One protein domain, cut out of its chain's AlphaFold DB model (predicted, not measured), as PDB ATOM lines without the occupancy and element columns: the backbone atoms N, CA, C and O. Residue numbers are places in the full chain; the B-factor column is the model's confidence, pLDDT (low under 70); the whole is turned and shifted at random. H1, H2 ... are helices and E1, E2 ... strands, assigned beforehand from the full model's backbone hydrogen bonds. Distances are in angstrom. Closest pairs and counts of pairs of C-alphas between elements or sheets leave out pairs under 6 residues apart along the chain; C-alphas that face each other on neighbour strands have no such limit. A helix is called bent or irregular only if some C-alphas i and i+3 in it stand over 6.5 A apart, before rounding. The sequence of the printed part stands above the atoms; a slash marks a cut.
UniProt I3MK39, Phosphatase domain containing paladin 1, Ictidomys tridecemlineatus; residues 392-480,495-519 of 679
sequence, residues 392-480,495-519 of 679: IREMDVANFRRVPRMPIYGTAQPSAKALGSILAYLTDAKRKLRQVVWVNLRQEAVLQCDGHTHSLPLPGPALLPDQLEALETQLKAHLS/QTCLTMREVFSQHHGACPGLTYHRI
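This is residues 392 to 480 and 495 to 519 of the 679 residues of the protein "Phosphatase domain containing paladin 1" of Ictidomys tridecemlineatus (UniProt I3MK39). Two small sheets share the length of this domain: an antiparallel one of E3, E2 and E4, with H3 covering one face, and a parallel pair of E1 and E5. H4 joins them, following E4 directly, standing up from the face opposite H3 and packing on E5, while H2 packs on H4 with its first part, residues 416 to 420. The printed part has 114 residues with four named helices and five named strands, in the order H1 H2 E1 E2 E3 H3 E4 H4 E5, and the class is mixed, helices and strands. The sheet orders are E3, E2, E4 and E1, E5. The whole is compact, with a radius of gyration of the C-alphas of 14.6 A and spans of 43 by 31 by 26 A.

H1, residues 392 to 395, begins with C-alpha 392 at (277.751, 268.842, 181.077) and is 5.3 A long. Residues 396 to 415 hold no named element, but residues 401 to 402 pair with residues 409 to 410, antiparallel. H2, residues 416 to 427, is 16.4 A long. E1, residues 436 to 442, is the longest strand by residues and measures 18.5 A. E2, residues 445 to 449, is 12.9 A long, and E3, residues 452 to 456, is 13.4 A long. H3, residues 465 to 479, is the longest helix by residues, 21.1 A from C-alpha 465 at (288.982, 294.884, 183.350) to C-alpha 479. After the cut come E4, residues 497 to 499, 7.1 A, and H4, residues 500 to 509, 16.1 A. H4 is irregular, but only just: C-alphas 506 and 509 are 6.8 A apart. E5, residues 514 to 519, is 16.4 A long and ends with C-alpha 519 at (283.119, 293.019, 181.966).

In the sheet of three, E2 is the inner strand. The hairpin E2 and E3 is antiparallel at 152 degrees, with N 449 and O 452 2.8 A apart and N 454 and O 447 2.8 A apart. E2 and E4 are antiparallel at 144 degrees, with N 498 and O 448 2.8 A apart. H3 is on this sheet at a height of 5.7 A, over E4 and, only just, over E2, on which 3 of its C-alphas fall. On the local plane its line and that of E4 stand at 3 degrees, along the strands; the closest C-alphas of H3 and E2 are those of Glu 472 and Ala 445, 5.7 A apart. H4 is on the opposite face, over E4, and stands up from the sheet at 53 degrees. H3 and H4 are near each other. The closest C-alphas of H4 and E5 are those of His 508 and Leu 514, 6.0 A apart. E5 and E1 are parallel at 24 degrees, with N 438 and O 515 2.8 A apart. E1 and E2 meet only through their link. H2 and H4 touch, Ala 416 and Val 503 having the closest C-alphas, 5.9 A apart, at a steep tilt of 48 degrees, the same way. H1 and H2 only just touch, with 3 pairs of C-alphas within 8 A, the closest being those of Met 395 and Ser 421, 6.0 A apart. H1 and H4 are apart. Every O i to N i+4 pair is within hydrogen-bond range in H2 and H3; in H4 it is 3 of 6, and H1 is too short for such a pair.

The two C-alphas farthest apart are those of Ala 429 and Gly 460, 45.4 A. Residues 481 to 494 are not printed, and C-alphas 480 and 495 are 8.5 A apart across the cut. Of the links that are printed whole, H1 to H2, with 20 residues, is long. The mean pLDDT of the printed part is 74.9; 26 residues are under 70, among them residues 456 to 465, 439 to 444 and 517 to 519.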
ATOM      1  N   ILE A 392     276.371 269.351 180.939       74.25
ATOM      2  CA  ILE A 392     277.751 268.842 181.077       74.25
ATOM      3  C   ILE A 392     277.955 267.597 180.207       74.25
ATOM      4  O   ILE A 392     279.002 267.448 179.580       74.25
ATOM      5  N   ARG A 393     276.946 266.719 180.123       77.12
ATOM      6  CA  ARG A 393     277.026 265.469 179.347       77.12
ATOM      7  C   ARG A 393     277.113 265.690 177.834       77.12
ATOM      8  O   ARG A 393     277.642 264.827 177.140       77.12
ATOM      9  N   GLU A 394     276.607 266.816 177.329       77.31
ATOM     10  CA  GLU A 394     276.586 267.139 175.894       77.31
ATOM     11  C   GLU A 394     277.673 268.147 175.496       77.31
ATOM     12  O   GLU A 394     278.268 268.035 174.425       77.31
ATOM     13  N   MET A 395     277.932 269.134 176.360       77.06
ATOM     14  CA  MET A 395     278.728 270.328 176.059       77.06
ATOM     15  C   MET A 395     280.012 270.443 176.894       77.06
ATOM     16  O   MET A 395     280.797 271.360 176.658       77.06
ATOM     17  N   ASP A 396     280.241 269.529 177.849       78.69
ATOM     18  CA  ASP A 396     281.377 269.531 178.792       78.69
ATOM     19  C   ASP A 396     281.407 270.751 179.747       78.69
ATOM     20  O   ASP A 396     282.412 271.026 180.402       78.69
ATOM     21  N   VAL A 397     280.292 271.487 179.841       75.62
ATOM     22  CA  VAL A 397     280.093 272.671 180.692       75.62
ATOM     23  C   VAL A 397     278.658 272.717 181.226       75.62
ATOM     24  O   VAL A 397     277.745 272.184 180.603       75.62
ATOM     25  N   ALA A 398     278.462 273.379 182.366       71.75
ATOM     26  CA  ALA A 398     277.157 273.555 182.991       71.75
ATOM     27  C   ALA A 398     276.286 274.655 182.344       71.75
ATOM     28  O   ALA A 398     276.781 275.653 181.804       71.75
ATOM     29  N   ASN A 399     274.966 274.503 182.479       68.31
ATOM     30  CA  ASN A 399     273.923 275.488 182.163       68.31
ATOM     31  C   ASN A 399     273.975 276.097 180.745       68.31
ATOM     32  O   ASN A 399     273.576 277.257 180.564       68.31
ATOM     33  N   PHE A 400     274.471 275.350 179.749       76.50
ATOM     34  CA  PHE A 400     274.587 275.812 178.361       76.50
ATOM     35  C   PHE A 400     273.212 275.938 177.688       76.50
ATOM     36  O   PHE A 400     272.576 274.952 177.324       76.50
ATOM     37  N   ARG A 401     272.760 277.174 177.474       76.19
ATOM     38  CA  ARG A 401     271.440 277.492 176.913       76.19
ATOM     39  C   ARG A 401     271.507 278.579 175.852       76.19
ATOM     40  O   ARG A 401     272.492 279.308 175.734       76.19
ATOM     41  N   ARG A 402     270.429 278.695 175.079       75.25
ATOM     42  CA  ARG A 402     270.263 279.676 174.001       75.25
ATOM     43  C   ARG A 402     268.930 280.396 174.157       75.25
ATOM     44  O   ARG A 402     267.899 279.735 174.209       75.25
ATOM     45  N   VAL A 403     268.947 281.727 174.109       60.91
ATOM     46  CA  VAL A 403     267.724 282.543 174.060       60.91
ATOM     47  C   VAL A 403     266.926 282.189 172.789       60.91
ATOM     48  O   VAL A 403     267.502 282.232 171.691       60.91
ATOM     49  N   PRO A 404     265.630 281.833 172.883       59.44
ATOM     50  CA  PRO A 404     264.834 281.403 171.738       59.44
ATOM     51  C   PRO A 404     264.903 282.385 170.563       59.44
ATOM     52  O   PRO A 404     264.764 283.595 170.718       59.44
ATOM     53  N   ARG A 405     265.127 281.850 169.355       65.81
ATOM     54  CA  ARG A 405     265.247 282.575 168.066       65.81
ATOM     55  C   ARG A 405     266.427 283.566 167.950       65.81
ATOM     56  O   ARG A 405     266.899 283.774 166.834       65.81
ATOM     57  N   MET A 406     266.982 284.092 169.040       64.06
ATOM     58  CA  MET A 406     268.128 285.018 169.047       64.06
ATOM     59  C   MET A 406     269.482 284.284 168.943       64.06
ATOM     60  O   MET A 406     269.547 283.087 169.227       64.06
ATOM     61  N   PRO A 407     270.588 284.937 168.537       71.56
ATOM     62  CA  PRO A 407     271.933 284.345 168.527       71.56
ATOM     63  C   PRO A 407     272.660 284.474 169.886       71.56
ATOM     64  O   PRO A 407     273.886 284.485 169.923       71.56
ATOM     65  N   ILE A 408     271.916 284.598 170.990       66.88
ATOM     66  CA  ILE A 408     272.447 284.814 172.344       66.88
ATOM     67  C   ILE A 408     272.480 283.478 173.092       66.88
ATOM     68  O   ILE A 408     271.501 282.727 173.073       66.88
ATOM     69  N   TYR A 409     273.600 283.201 173.756       74.00
ATOM     70  CA  TYR A 409     273.863 281.976 174.510       74.00
ATOM     71  C   TYR A 409     274.383 282.327 175.907       74.00
ATOM     72  O   TYR A 409     275.029 283.359 176.081       74.00
ATOM     73  N   GLY A 410     274.116 281.467 176.887       67.00
ATOM     74  CA  GLY A 410     274.619 281.582 178.256       67.00
ATOM     75  C   GLY A 410     275.066 280.221 178.774       67.00
ATOM     76  O   GLY A 410     274.522 279.202 178.362       67.00
ATOM     77  N   THR A 411     276.078 280.189 179.636       72.44
ATOM     78  CA  THR A 411     276.674 278.960 180.183       72.44
ATOM     79  C   THR A 411     277.509 279.300 181.416       72.44
ATOM     80  O   THR A 411     277.863 280.464 181.612       72.44
ATOM     81  N   ALA A 412     277.804 278.311 182.259       75.56
ATOM     82  CA  ALA A 412     278.791 278.454 183.322       75.56
ATOM     83  C   ALA A 412     280.215 278.587 182.751       75.56
ATOM     84  O   ALA A 412     280.445 278.453 181.552       75.56
ATOM     85  N   GLN A 413     281.194 278.826 183.620       78.94
ATOM     86  CA  GLN A 413     282.603 278.970 183.253       78.94
ATOM     87  C   GLN A 413     283.164 277.690 182.577       78.94
ATOM     88  O   GLN A 413     283.352 276.687 183.269       78.94
ATOM     89  N   PRO A 414     283.488 277.688 181.265       81.12
ATOM     90  CA  PRO A 414     283.983 276.491 180.581       81.12
ATOM     91  C   PRO A 414     285.460 276.198 180.886       81.12
ATOM     92  O   PRO A 414     286.242 277.101 181.205       81.12
ATOM     93  N   SER A 415     285.847 274.930 180.705       82.31
ATOM     94  CA  SER A 415     287.240 274.506 180.494       82.31
ATOM     95  C   SER A 415     287.684 274.795 179.044       82.31
ATOM     96  O   SER A 415     286.851 275.099 178.189       82.31
ATOM     97  N   ALA A 416     288.977 274.664 178.716       81.94
ATOM     98  CA  ALA A 416     289.432 274.767 177.319       81.94
ATOM     99  C   ALA A 416     288.798 273.680 176.423       81.94
ATOM    100  O   ALA A 416     288.333 273.953 175.317       81.94
ATOM    101  N   LYS A 417     288.689 272.447 176.937       84.88
ATOM    102  CA  LYS A 417     288.030 271.329 176.243       84.88
ATOM    103  C   LYS A 417     286.561 271.649 175.934       84.88
ATOM    104  O   LYS A 417     286.141 271.509 174.785       84.88
ATOM    105  N   ALA A 418     285.821 272.162 176.916       84.25
ATOM    106  CA  ALA A 418     284.428 272.562 176.745       84.25
ATOM    107  C   ALA A 418     284.260 273.750 175.789       84.25
ATOM    108  O   ALA A 418     283.369 273.742 174.942       84.25
ATOM    109  N   LEU A 419     285.154 274.741 175.849       84.94
ATOM    110  CA  LEU A 419     285.177 275.846 174.891       84.94
ATOM    111  C   LEU A 419     285.339 275.345 173.445       84.94
ATOM    112  O   LEU A 419     284.641 275.824 172.551       84.94
ATOM    113  N   GLY A 420     286.191 274.341 173.220       86.62
ATOM    114  CA  GLY A 420     286.298 273.650 171.933       86.62
ATOM    115  C   GLY A 420     284.960 273.069 171.454       86.62
ATOM    116  O   GLY A 420     284.548 273.341 170.324       86.62
ATOM    117  N   SER A 421     284.251 272.341 172.324       87.06
ATOM    118  CA  SER A 421     282.916 271.783 172.044       87.06
ATOM    119  C   SER A 421     281.880 272.865 171.714       87.06
ATOM    120  O   SER A 421     281.152 272.750 170.726       87.06
ATOM    121  N   ILE A 422     281.846 273.955 172.489       86.44
ATOM    122  CA  ILE A 422     280.935 275.091 172.273       86.44
ATOM    123  C   ILE A 422     281.203 275.760 170.921       86.44
ATOM    124  O   ILE A 422     280.271 276.006 170.156       86.44
ATOM    125  N   LEU A 423     282.465 276.034 170.584       87.00
ATOM    126  CA  LEU A 423     282.810 276.680 169.316       87.00
ATOM    127  C   LEU A 423     282.486 275.783 168.115       87.00
ATOM    128  O   LEU A 423     281.938 276.278 167.129       87.00
ATOM    129  N   ALA A 424     282.730 274.472 168.210       87.38
ATOM    130  CA  ALA A 424     282.320 273.508 167.188       87.38
ATOM    131  C   ALA A 424     280.788 273.473 167.004       87.38
ATOM    132  O   ALA A 424     280.303 273.450 165.875       87.38
ATOM    133  N   TYR A 425     280.020 273.545 168.097       88.44
ATOM    134  CA  TYR A 425     278.556 273.618 168.075       88.44
ATOM    135  C   TYR A 425     278.029 274.920 167.438       88.44
ATOM    136  O   TYR A 425     277.094 274.886 166.637       88.44
ATOM    137  N   LEU A 426     278.615 276.078 167.771       83.94
ATOM    138  CA  LEU A 426     278.176 277.392 167.268       83.94
ATOM    139  C   LEU A 426     278.520 277.609 165.784       83.94
ATOM    140  O   LEU A 426     277.734 278.205 165.041       83.94
ATOM    141  N   THR A 427     279.682 277.116 165.348       84.50
ATOM    142  CA  THR A 427     280.189 277.266 163.971       84.50
ATOM    143  C   THR A 427     279.640 276.219 162.989       84.50
ATOM    144  O   THR A 427     279.927 276.311 161.793       84.50
ATOM    145  N   ASP A 428     278.839 275.251 163.456       86.12
ATOM    146  CA  ASP A 428     278.402 274.092 162.667       86.12
ATOM    147  C   ASP A 428     277.583 274.444 161.404       86.12
ATOM    148  O   ASP A 428     277.098 275.561 161.194       86.12
ATOM    149  N   ALA A 429     277.361 273.440 160.551       77.75
ATOM    150  CA  ALA A 429     276.619 273.598 159.300       77.75
ATOM    151  C   ALA A 429     275.129 273.989 159.468       77.75
ATOM    152  O   ALA A 429     274.487 274.323 158.468       77.75
ATOM    153  N   LYS A 430     274.572 273.965 160.688       81.31
ATOM    154  CA  LYS A 430     273.180 274.334 161.007       81.31
ATOM    155  C   LYS A 430     273.079 275.764 161.560       81.31
ATOM    156  O   LYS A 430     272.198 276.504 161.133       81.31
ATOM    157  N   ARG A 431     273.964 276.153 162.487       80.94
ATOM    158  CA  ARG A 431     274.002 277.455 163.178       80.94
ATOM    159  C   ARG A 431     274.814 278.497 162.402       80.94
ATOM    160  O   ARG A 431     274.399 279.650 162.337       80.94
ATOM    161  N   LYS A 432     275.922 278.085 161.771       82.38
ATOM    162  CA  LYS A 432     276.778 278.886 160.870       82.38
ATOM    163  C   LYS A 432     277.287 280.214 161.460       82.38
ATOM    164  O   LYS A 432     277.536 281.159 160.706       82.38
ATOM    165  N   LEU A 433     277.455 280.314 162.781       81.38
ATOM    166  CA  LEU A 433     277.911 281.546 163.430       81.38
ATOM    167  C   LEU A 433     279.414 281.732 163.185       81.38
ATOM    168  O   LEU A 433     280.242 281.048 163.775       81.38
ATOM    169  N   ARG A 434     279.766 282.639 162.263       75.81
ATOM    170  CA  ARG A 434     281.160 282.901 161.846       75.81
ATOM    171  C   ARG A 434     281.907 283.902 162.728       75.81
ATOM    172  O   ARG A 434     283.126 283.980 162.644       75.81
ATOM    173  N   GLN A 435     281.178 284.674 163.525       75.44
ATOM    174  CA  GLN A 435     281.708 285.589 164.528       75.44
ATOM    175  C   GLN A 435     281.082 285.213 165.869       75.44
ATOM    176  O   GLN A 435     279.873 284.985 165.941       75.44
ATOM    177  N   VAL A 436     281.908 285.125 166.907       75.31
ATOM    178  CA  VAL A 436     281.503 284.759 168.265       75.31
ATOM    179  C   VAL A 436     282.126 285.780 169.207       75.31
ATOM    180  O   VAL A 436     283.345 285.856 169.342       75.31
ATOM    181  N   VAL A 437     281.290 286.600 169.838       70.12
ATOM    182  CA  VAL A 437     281.726 287.559 170.858       70.12
ATOM    183  C   VAL A 437     281.522 286.898 172.212       70.12
ATOM    184  O   VAL A 437     280.388 286.758 172.665       70.12
ATOM    185  N   TRP A 438     282.608 286.455 172.843       72.88
ATOM    186  CA  TRP A 438     282.561 285.934 174.201       72.88
ATOM    187  C   TRP A 438     282.683 287.082 175.200       72.88
ATOM    188  O   TRP A 438     283.653 287.841 175.167       72.88
ATOM    189  N   VAL A 439     281.720 287.182 176.114       63.53
ATOM    190  CA  VAL A 439     281.726 288.161 177.205       63.53
ATOM    191  C   VAL A 439     281.809 287.401 178.523       63.53
ATOM    192  O   VAL A 439     280.907 286.641 178.864       63.53
ATOM    193  N   ASN A 440     282.908 287.576 179.252       66.50
ATOM    194  CA  ASN A 440     283.067 287.045 180.602       66.50
ATOM    195  C   ASN A 440     282.623 288.109 181.616       66.50
ATOM    196  O   ASN A 440     283.134 289.228 181.586       66.50
ATOM    197  N   LEU A 441     281.678 287.749 182.488       59.12
ATOM    198  CA  LEU A 441     281.046 288.656 183.452       59.12
ATOM    199  C   LEU A 441     281.693 288.637 184.851       59.12
ATOM    200  O   LEU A 441     281.374 289.473 185.688       59.12
ATOM    201  N   ARG A 442     282.608 287.695 185.114       61.19
ATOM    202  CA  ARG A 442     283.159 287.424 186.453       61.19
ATOM    203  C   ARG A 442     284.039 288.570 186.970       61.19
ATOM    204  O   ARG A 442     284.963 288.989 186.265       61.19
ATOM    205  N   GLN A 443     283.771 289.066 188.179       59.75
ATOM    206  CA  GLN A 443     284.508 290.164 188.830       59.75
ATOM    207  C   GLN A 443     285.765 289.690 189.586       59.75
ATOM    208  O   GLN A 443     286.709 290.454 189.782       59.75
ATOM    209  N   GLU A 444     285.780 288.434 190.006       68.31
ATOM    210  CA  GLU A 444     286.876 287.739 190.666       68.31
ATOM    211  C   GLU A 444     287.957 287.276 189.672       68.31
ATOM    212  O   GLU A 444     287.710 287.168 188.469       68.31
ATOM    213  N   ALA A 445     289.174 286.997 190.152       73.62
ATOM    214  CA  ALA A 445     290.268 286.542 189.289       73.62
ATOM    215  C   ALA A 445     290.135 285.036 188.994       73.62
ATOM    216  O   ALA A 445     289.974 284.232 189.915       73.62
ATOM    217  N   VAL A 446     290.217 284.644 187.719       79.25
ATOM    218  CA  VAL A 446     289.947 283.274 187.253       79.25
ATOM    219  C   VAL A 446     291.129 282.725 186.455       79.25
ATOM    220  O   VAL A 446     291.572 283.326 185.477       79.25
ATOM    221  N   LEU A 447     291.609 281.544 186.848       81.81
ATOM    222  CA  LEU A 447     292.709 280.831 186.197       81.81
ATOM    223  C   LEU A 447     292.314 279.389 185.896       81.81
ATOM    224  O   LEU A 447     291.624 278.746 186.682       81.81
ATOM    225  N   GLN A 448     292.801 278.855 184.782       82.62
ATOM    226  CA  GLN A 448     292.695 277.434 184.478       82.62
ATOM    227  C   GLN A 448     294.017 276.746 184.813       82.62
ATOM    228  O   GLN A 448     295.052 277.105 184.252       82.62
ATOM    229  N   CYS A 449     293.978 275.759 185.704       80.31
ATOM    230  CA  CYS A 449     295.136 274.978 186.115       80.31
ATOM    231  C   CYS A 449     294.855 273.487 185.905       80.31
ATOM    232  O   CYS A 449     293.827 272.982 186.348       80.31
ATOM    233  N   ASP A 450     295.743 272.786 185.198       80.94
ATOM    234  CA  ASP A 450     295.628 271.347 184.889       80.94
ATOM    235  C   ASP A 450     294.248 270.913 184.355       80.94
ATOM    236  O   ASP A 450     293.720 269.852 184.675       80.94
ATOM    237  N   GLY A 451     293.657 271.765 183.508       72.06
ATOM    238  CA  GLY A 451     292.345 271.564 182.881       72.06
ATOM    239  C   GLY A 451     291.140 271.967 183.741       72.06
ATOM    240  O   GLY A 451     290.039 272.103 183.204       72.06
ATOM    241  N   HIS A 452     291.337 272.225 185.036       73.62
ATOM    242  CA  HIS A 452     290.304 272.663 185.974       73.62
ATOM    243  C   HIS A 452     290.307 274.189 186.133       73.62
ATOM    244  O   HIS A 452     291.353 274.830 186.074       73.62
ATOM    245  N   THR A 453     289.135 274.796 186.336       73.62
ATOM    246  CA  THR A 453     289.034 276.254 186.500       73.62
ATOM    247  C   THR A 453     288.959 276.632 187.976       73.62
ATOM    248  O   THR A 453     288.011 276.281 188.675       73.62
ATOM    249  N   HIS A 454     289.953 277.385 188.436       74.50
ATOM    250  CA  HIS A 454     290.079 277.915 189.787       74.50
ATOM    251  C   HIS A 454     289.725 279.405 189.807       74.50
ATOM    252  O   HIS A 454     289.886 280.119 188.817       74.50
ATOM    253  N   SER A 455     289.222 279.877 190.946       71.75
ATOM    254  CA  SER A 455     288.768 281.260 191.120       71.75
ATOM    255  C   SER A 455     289.263 281.787 192.462       71.75
ATOM    256  O   SER A 455     289.167 281.077 193.461       71.75
ATOM    257  N   LEU A 456     289.798 283.006 192.484       66.88
ATOM    258  CA  LEU A 456     290.264 283.674 193.695       66.88
ATOM    259  C   LEU A 456     289.281 284.803 194.045       66.88
ATOM    260  O   LEU A 456     289.266 285.804 193.323       66.88
ATOM    261  N   PRO A 457     288.472 284.683 195.115       55.06
ATOM    262  CA  PRO A 457     287.630 285.784 195.570       55.06
ATOM    263  C   PRO A 457     288.511 286.941 196.063       55.06
ATOM    264  O   PRO A 457     289.433 286.734 196.854       55.06
ATOM    265  N   LEU A 458     288.242 288.161 195.588       53.94
ATOM    266  CA  LEU A 458     288.969 289.361 196.005       53.94
ATOM    267  C   LEU A 458     288.248 290.069 197.164       53.94
ATOM    268  O   LEU A 458     287.134 290.549 196.960       53.94
ATOM    269  N   PRO A 459     288.891 290.254 198.332       40.62
ATOM    270  CA  PRO A 459     288.440 291.225 199.321       40.62
ATOM    271  C   PRO A 459     288.848 292.639 198.871       40.62
ATOM    272  O   PRO A 459     289.979 293.070 199.092       40.62
ATOM    273  N   GLY A 460     287.944 293.368 198.213       48.34
ATOM    274  CA  GLY A 460     288.202 294.749 197.799       48.34
ATOM    275  C   GLY A 460     287.190 295.333 196.805       48.34
ATOM    276  O   GLY A 460     286.313 294.621 196.316       48.34
ATOM    277  N   PRO A 461     287.317 296.635 196.479       47.06
ATOM    278  CA  PRO A 461     286.468 297.293 195.489       47.06
ATOM    279  C   PRO A 461     286.657 296.686 194.091       47.06
ATOM    280  O   PRO A 461     287.748 296.231 193.742       47.06
ATOM    281  N   ALA A 462     285.600 296.726 193.276       52.97
ATOM    282  CA  ALA A 462     285.602 296.172 191.924       52.97
ATOM    283  C   ALA A 462     286.744 296.749 191.063       52.97
ATOM    284  O   ALA A 462     286.824 297.961 190.840       52.97
ATOM    285  N   LEU A 463     287.620 295.866 190.577       61.81
ATOM    286  CA  LEU A 463     288.724 296.218 189.685       61.81
ATOM    287  C   LEU A 463     288.218 296.518 188.269       61.81
ATOM    288  O   LEU A 463     287.263 295.906 187.790       61.81
ATOM    289  N   LEU A 464     288.908 297.419 187.564       63.62
ATOM    290  CA  LEU A 464     288.711 297.595 186.123       63.62
ATOM    291  C   LEU A 464     289.158 296.330 185.358       63.62
ATOM    292  O   LEU A 464     290.048 295.628 185.846       63.62
ATOM    293  N   PRO A 465     288.616 296.058 184.149       63.34
ATOM    294  CA  PRO A 465     288.982 294.884 183.350       63.34
ATOM    295  C   PRO A 465     290.499 294.691 183.236       63.34
ATOM    296  O   PRO A 465     291.017 293.658 183.650       63.34
ATOM    297  N   ASP A 466     291.226 295.723 182.804       72.81
ATOM    298  CA  ASP A 466     292.682 295.669 182.606       72.81
ATOM    299  C   ASP A 466     293.450 295.334 183.901       72.81
ATOM    300  O   ASP A 466     294.481 294.661 183.869       72.81
ATOM    301  N   GLN A 467     292.944 295.779 185.058       78.19
ATOM    302  CA  GLN A 467     293.551 295.529 186.369       78.19
ATOM    303  C   GLN A 467     293.312 294.092 186.839       78.19
ATOM    304  O   GLN A 467     294.231 293.450 187.346       78.19
ATOM    305  N   LEU A 468     292.096 293.575 186.645       75.19
ATOM    306  CA  LEU A 468     291.741 292.193 186.971       75.19
ATOM    307  C   LEU A 468     292.536 291.199 186.109       75.19
ATOM    308  O   LEU A 468     293.016 290.178 186.592       75.19
ATOM    309  N   GLU A 469     292.733 291.531 184.838       78.00
ATOM    310  CA  GLU A 469     293.478 290.714 183.881       78.00
ATOM    311  C   GLU A 469     295.002 290.790 184.093       78.00
ATOM    312  O   GLU A 469     295.712 289.793 183.923       78.00
ATOM    313  N   ALA A 470     295.517 291.946 184.530       83.69
ATOM    314  CA  ALA A 470     296.886 292.066 185.024       83.69
ATOM    315  C   ALA A 470     297.099 291.223 186.294       83.69
ATOM    316  O   ALA A 470     298.125 290.551 186.408       83.69
ATOM    317  N   LEU A 471     296.121 291.189 187.208       82.69
ATOM    318  CA  LEU A 471     296.161 290.344 188.403       82.69
ATOM    319  C   LEU A 471     296.119 288.846 188.055       82.69
ATOM    320  O   LEU A 471     296.939 288.094 188.573       82.69
ATOM    321  N   GLU A 472     295.248 288.405 187.141       85.25
ATOM    322  CA  GLU A 472     295.261 287.024 186.619       85.25
ATOM    323  C   GLU A 472     296.650 286.663 186.055       85.25
ATOM    324  O   GLU A 472     297.203 285.604 186.359       85.25
ATOM    325  N   THR A 473     297.275 287.580 185.313       85.94
ATOM    326  CA  THR A 473     298.630 287.393 184.767       85.94
ATOM    327  C   THR A 473     299.702 287.299 185.866       85.94
ATOM    328  O   THR A 473     300.591 286.448 185.789       85.94
ATOM    329  N   GLN A 474     299.615 288.120 186.919       84.25
ATOM    330  CA  GLN A 474     300.521 288.078 188.076       84.25
ATOM    331  C   GLN A 474     300.353 286.797 188.907       84.25
ATOM    332  O   GLN A 474     301.348 286.180 189.287       84.25
ATOM    333  N   LEU A 475     299.113 286.362 189.147       82.06
ATOM    334  CA  LEU A 475     298.800 285.120 189.858       82.06
ATOM    335  C   LEU A 475     299.320 283.900 189.088       82.06
ATOM    336  O   LEU A 475     299.995 283.055 189.678       82.06
ATOM    337  N   LYS A 476     299.109 283.848 187.764       85.06
ATOM    338  CA  LYS A 476     299.721 282.834 186.893       85.06
ATOM    339  C   LYS A 476     301.244 282.838 187.025       85.06
ATOM    340  O   LYS A 476     301.840 281.773 187.191       85.06
ATOM    341  N   ALA A 477     301.881 284.008 186.951       83.38
ATOM    342  CA  ALA A 477     303.335 284.122 187.045       83.38
ATOM    343  C   ALA A 477     303.863 283.624 188.401       83.38
ATOM    344  O   ALA A 477     304.846 282.889 188.430       83.38
ATOM    345  N   HIS A 478     303.180 283.944 189.504       80.06
ATOM    346  CA  HIS A 478     303.516 283.451 190.839       80.06
ATOM    347  C   HIS A 478     303.391 281.921 190.933       80.06
ATOM    348  O   HIS A 478     304.363 281.254 191.289       80.06
ATOM    349  N   LEU A 479     302.247 281.356 190.524       76.56
ATOM    350  CA  LEU A 479     301.994 279.906 190.520       76.56
ATOM    351  C   LEU A 479     302.944 279.122 189.596       76.56
ATOM    352  O   LEU A 479     303.226 277.955 189.855       76.56
ATOM    353  N   SER A 480     303.458 279.768 188.546       72.25
ATOM    354  CA  SER A 480     304.427 279.190 187.602       72.25
ATOM    355  C   SER A 480     305.892 279.406 188.015       72.25
ATOM    356  O   SER A 480     306.791 278.897 187.346       72.25
ATOM    357  N   GLN A 495     300.888 271.632 186.662       73.88
ATOM    358  CA  GLN A 495     301.749 271.399 185.491       73.88
ATOM    359  C   GLN A 495     301.509 272.449 184.397       73.88
ATOM    360  O   GLN A 495     302.397 272.763 183.606       73.88
ATOM    361  N   THR A 496     300.299 272.999 184.369       77.75
ATOM    362  CA  THR A 496     299.813 274.006 183.432       77.75
ATOM    363  C   THR A 496     298.997 275.055 184.183       77.75
ATOM    364  O   THR A 496     298.205 274.726 185.064       77.75
ATOM    365  N   CYS A 497     299.176 276.328 183.831       83.19
ATOM    366  CA  CYS A 497     298.392 277.443 184.357       83.19
ATOM    367  C   CYS A 497     298.166 278.468 183.237       83.19
ATOM    368  O   CYS A 497     299.120 278.890 182.578       83.19
ATOM    369  N   LEU A 498     296.910 278.844 182.996       83.69
ATOM    370  CA  LEU A 498     296.484 279.748 181.927       83.69
ATOM    371  C   LEU A 498     295.511 280.799 182.469       83.69
ATOM    372  O   LEU A 498     294.622 280.481 183.260       83.69
ATOM    373  N   THR A 499     295.634 282.041 182.001       86.69
ATOM    374  CA  THR A 499     294.575 283.046 182.182       86.69
ATOM    375  C   THR A 499     293.414 282.744 181.239       86.69
ATOM    376  O   THR A 499     293.592 282.096 180.201       86.69
ATOM    377  N   MET A 500     292.212 283.243 181.545       81.31
ATOM    378  CA  MET A 500     291.068 282.979 180.668       81.31
ATOM    379  C   MET A 500     291.294 283.496 179.240       81.31
ATOM    380  O   MET A 500     290.929 282.809 178.289       81.31
ATOM    381  N   ARG A 501     291.964 284.642 179.051       83.19
ATOM    382  CA  ARG A 501     292.274 285.151 177.702       83.19
ATOM    383  C   ARG A 501     293.190 284.226 176.918       83.19
ATOM    384  O   ARG A 501     292.946 284.043 175.735       83.19
ATOM    385  N   GLU A 502     294.186 283.616 177.555       85.62
ATOM    386  CA  GLU A 502     295.056 282.641 176.888       85.62
ATOM    387  C   GLU A 502     294.262 281.414 176.423       85.62
ATOM    388  O   GLU A 502     294.450 280.969 175.291       85.62
ATOM    389  N   VAL A 503     293.319 280.930 177.244       84.31
ATOM    390  CA  VAL A 503     292.381 279.863 176.857       84.31
ATOM    391  C   VAL A 503     291.578 280.276 175.616       84.31
ATOM    392  O   VAL A 503     291.594 279.559 174.619       84.31
ATOM    393  N   PHE A 504     290.943 281.454 175.598       82.12
ATOM    394  CA  PHE A 504     290.203 281.911 174.408       82.12
ATOM    395  C   PHE A 504     291.108 282.144 173.183       82.12
ATOM    396  O   PHE A 504     290.713 281.812 172.064       82.12
ATOM    397  N   SER A 505     292.335 282.645 173.367       83.94
ATOM    398  CA  SER A 505     293.303 282.852 172.280       83.94
ATOM    399  C   SER A 505     293.743 281.545 171.614       83.94
ATOM    400  O   SER A 505     293.871 281.513 170.391       83.94
ATOM    401  N   GLN A 506     293.916 280.455 172.370       85.19
ATOM    402  CA  GLN A 506     294.273 279.142 171.810       85.19
ATOM    403  C   GLN A 506     293.220 278.628 170.811       85.19
ATOM    404  O   GLN A 506     293.568 278.018 169.798       85.19
ATOM    405  N   HIS A 507     291.938 278.938 171.028       82.38
ATOM    406  CA  HIS A 507     290.850 278.518 170.139       82.38
ATOM    407  C   HIS A 507     290.606 279.445 168.932       82.38
ATOM    408  O   HIS A 507     289.796 279.102 168.067       82.38
ATOM    409  N   HIS A 508     291.345 280.551 168.781       77.50
ATOM    410  CA  HIS A 508     291.261 281.424 167.598       77.50
ATOM    411  C   HIS A 508     291.628 280.685 166.290       77.50
ATOM    412  O   HIS A 508     291.158 281.047 165.211       77.50
ATOM    413  N   GLY A 509     292.425 279.611 166.361       73.25
ATOM    414  CA  GLY A 509     292.688 278.736 165.210       73.25
ATOM    415  C   GLY A 509     291.470 277.914 164.759       73.25
ATOM    416  O   GLY A 509     291.333 277.626 163.573       73.25
ATOM    417  N   ALA A 510     290.566 277.573 165.684       73.94
ATOM    418  CA  ALA A 510     289.327 276.841 165.400       73.94
ATOM    419  C   ALA A 510     288.157 277.778 165.046       73.94
ATOM    420  O   ALA A 510     287.300 277.422 164.239       73.94
ATOM    421  N   CYS A 511     288.129 278.988 165.614       75.06
ATOM    422  CA  CYS A 511     287.155 280.025 165.284       75.06
ATOM    423  C   CYS A 511     287.858 281.382 165.061       75.06
ATOM    424  O   CYS A 511     287.999 282.160 166.003       75.06
ATOM    425  N   PRO A 512     288.264 281.715 163.818       73.25
ATOM    426  CA  PRO A 512     288.959 282.975 163.514       73.25
ATOM    427  C   PRO A 512     288.124 284.257 163.681       73.25
ATOM    428  O   PRO A 512     288.637 285.349 163.466       73.25
ATOM    429  N   GLY A 513     286.835 284.132 164.014       74.44
ATOM    430  CA  GLY A 513     285.942 285.239 164.365       74.44
ATOM    431  C   GLY A 513     285.617 285.313 165.862       74.44
ATOM    432  O   GLY A 513     284.634 285.958 166.229       74.44
ATOM    433  N   LEU A 514     286.382 284.619 166.711       77.56
ATOM    434  CA  LEU A 514     286.247 284.654 168.164       77.56
ATOM    435  C   LEU A 514     286.905 285.914 168.738       77.56
ATOM    436  O   LEU A 514     288.117 286.092 168.633       77.56
ATOM    437  N   THR A 515     286.119 286.759 169.403       70.62
ATOM    438  CA  THR A 515     286.635 287.862 170.234       70.62
ATOM    439  C   THR A 515     286.269 287.622 171.695       70.62
ATOM    440  O   THR A 515     285.227 287.033 171.978       70.62
ATOM    441  N   TYR A 516     287.124 288.057 172.619       74.12
ATOM    442  CA  TYR A 516     286.928 287.894 174.059       74.12
ATOM    443  C   TYR A 516     286.969 289.252 174.756       74.12
ATOM    444  O   TYR A 516     287.908 290.019 174.549       74.12
ATOM    445  N   HIS A 517     285.975 289.511 175.603       63.81
ATOM    446  CA  HIS A 517     285.835 290.736 176.389       63.81
ATOM    447  C   HIS A 517     285.553 290.381 177.852       63.81
ATOM    448  O   HIS A 517     284.793 289.451 178.132       63.81
ATOM    449  N   ARG A 518     286.136 291.135 178.788       60.09
ATOM    450  CA  ARG A 518     285.882 291.012 180.230       60.09
ATOM    451  C   ARG A 518     285.093 292.226 180.707       60.09
ATOM    452  O   ARG A 518     285.514 293.358 180.491       60.09
ATOM    453  N   ILE A 519     283.960 291.986 181.358       59.66
ATOM    454  CA  ILE A 519     283.119 293.019 181.966       59.66
ATOM    455  C   ILE A 519     282.848 292.571 183.406       59.66
ATOM    456  O   ILE A 519     281.948 291.767 183.602       59.66
TER     457      ILE A 519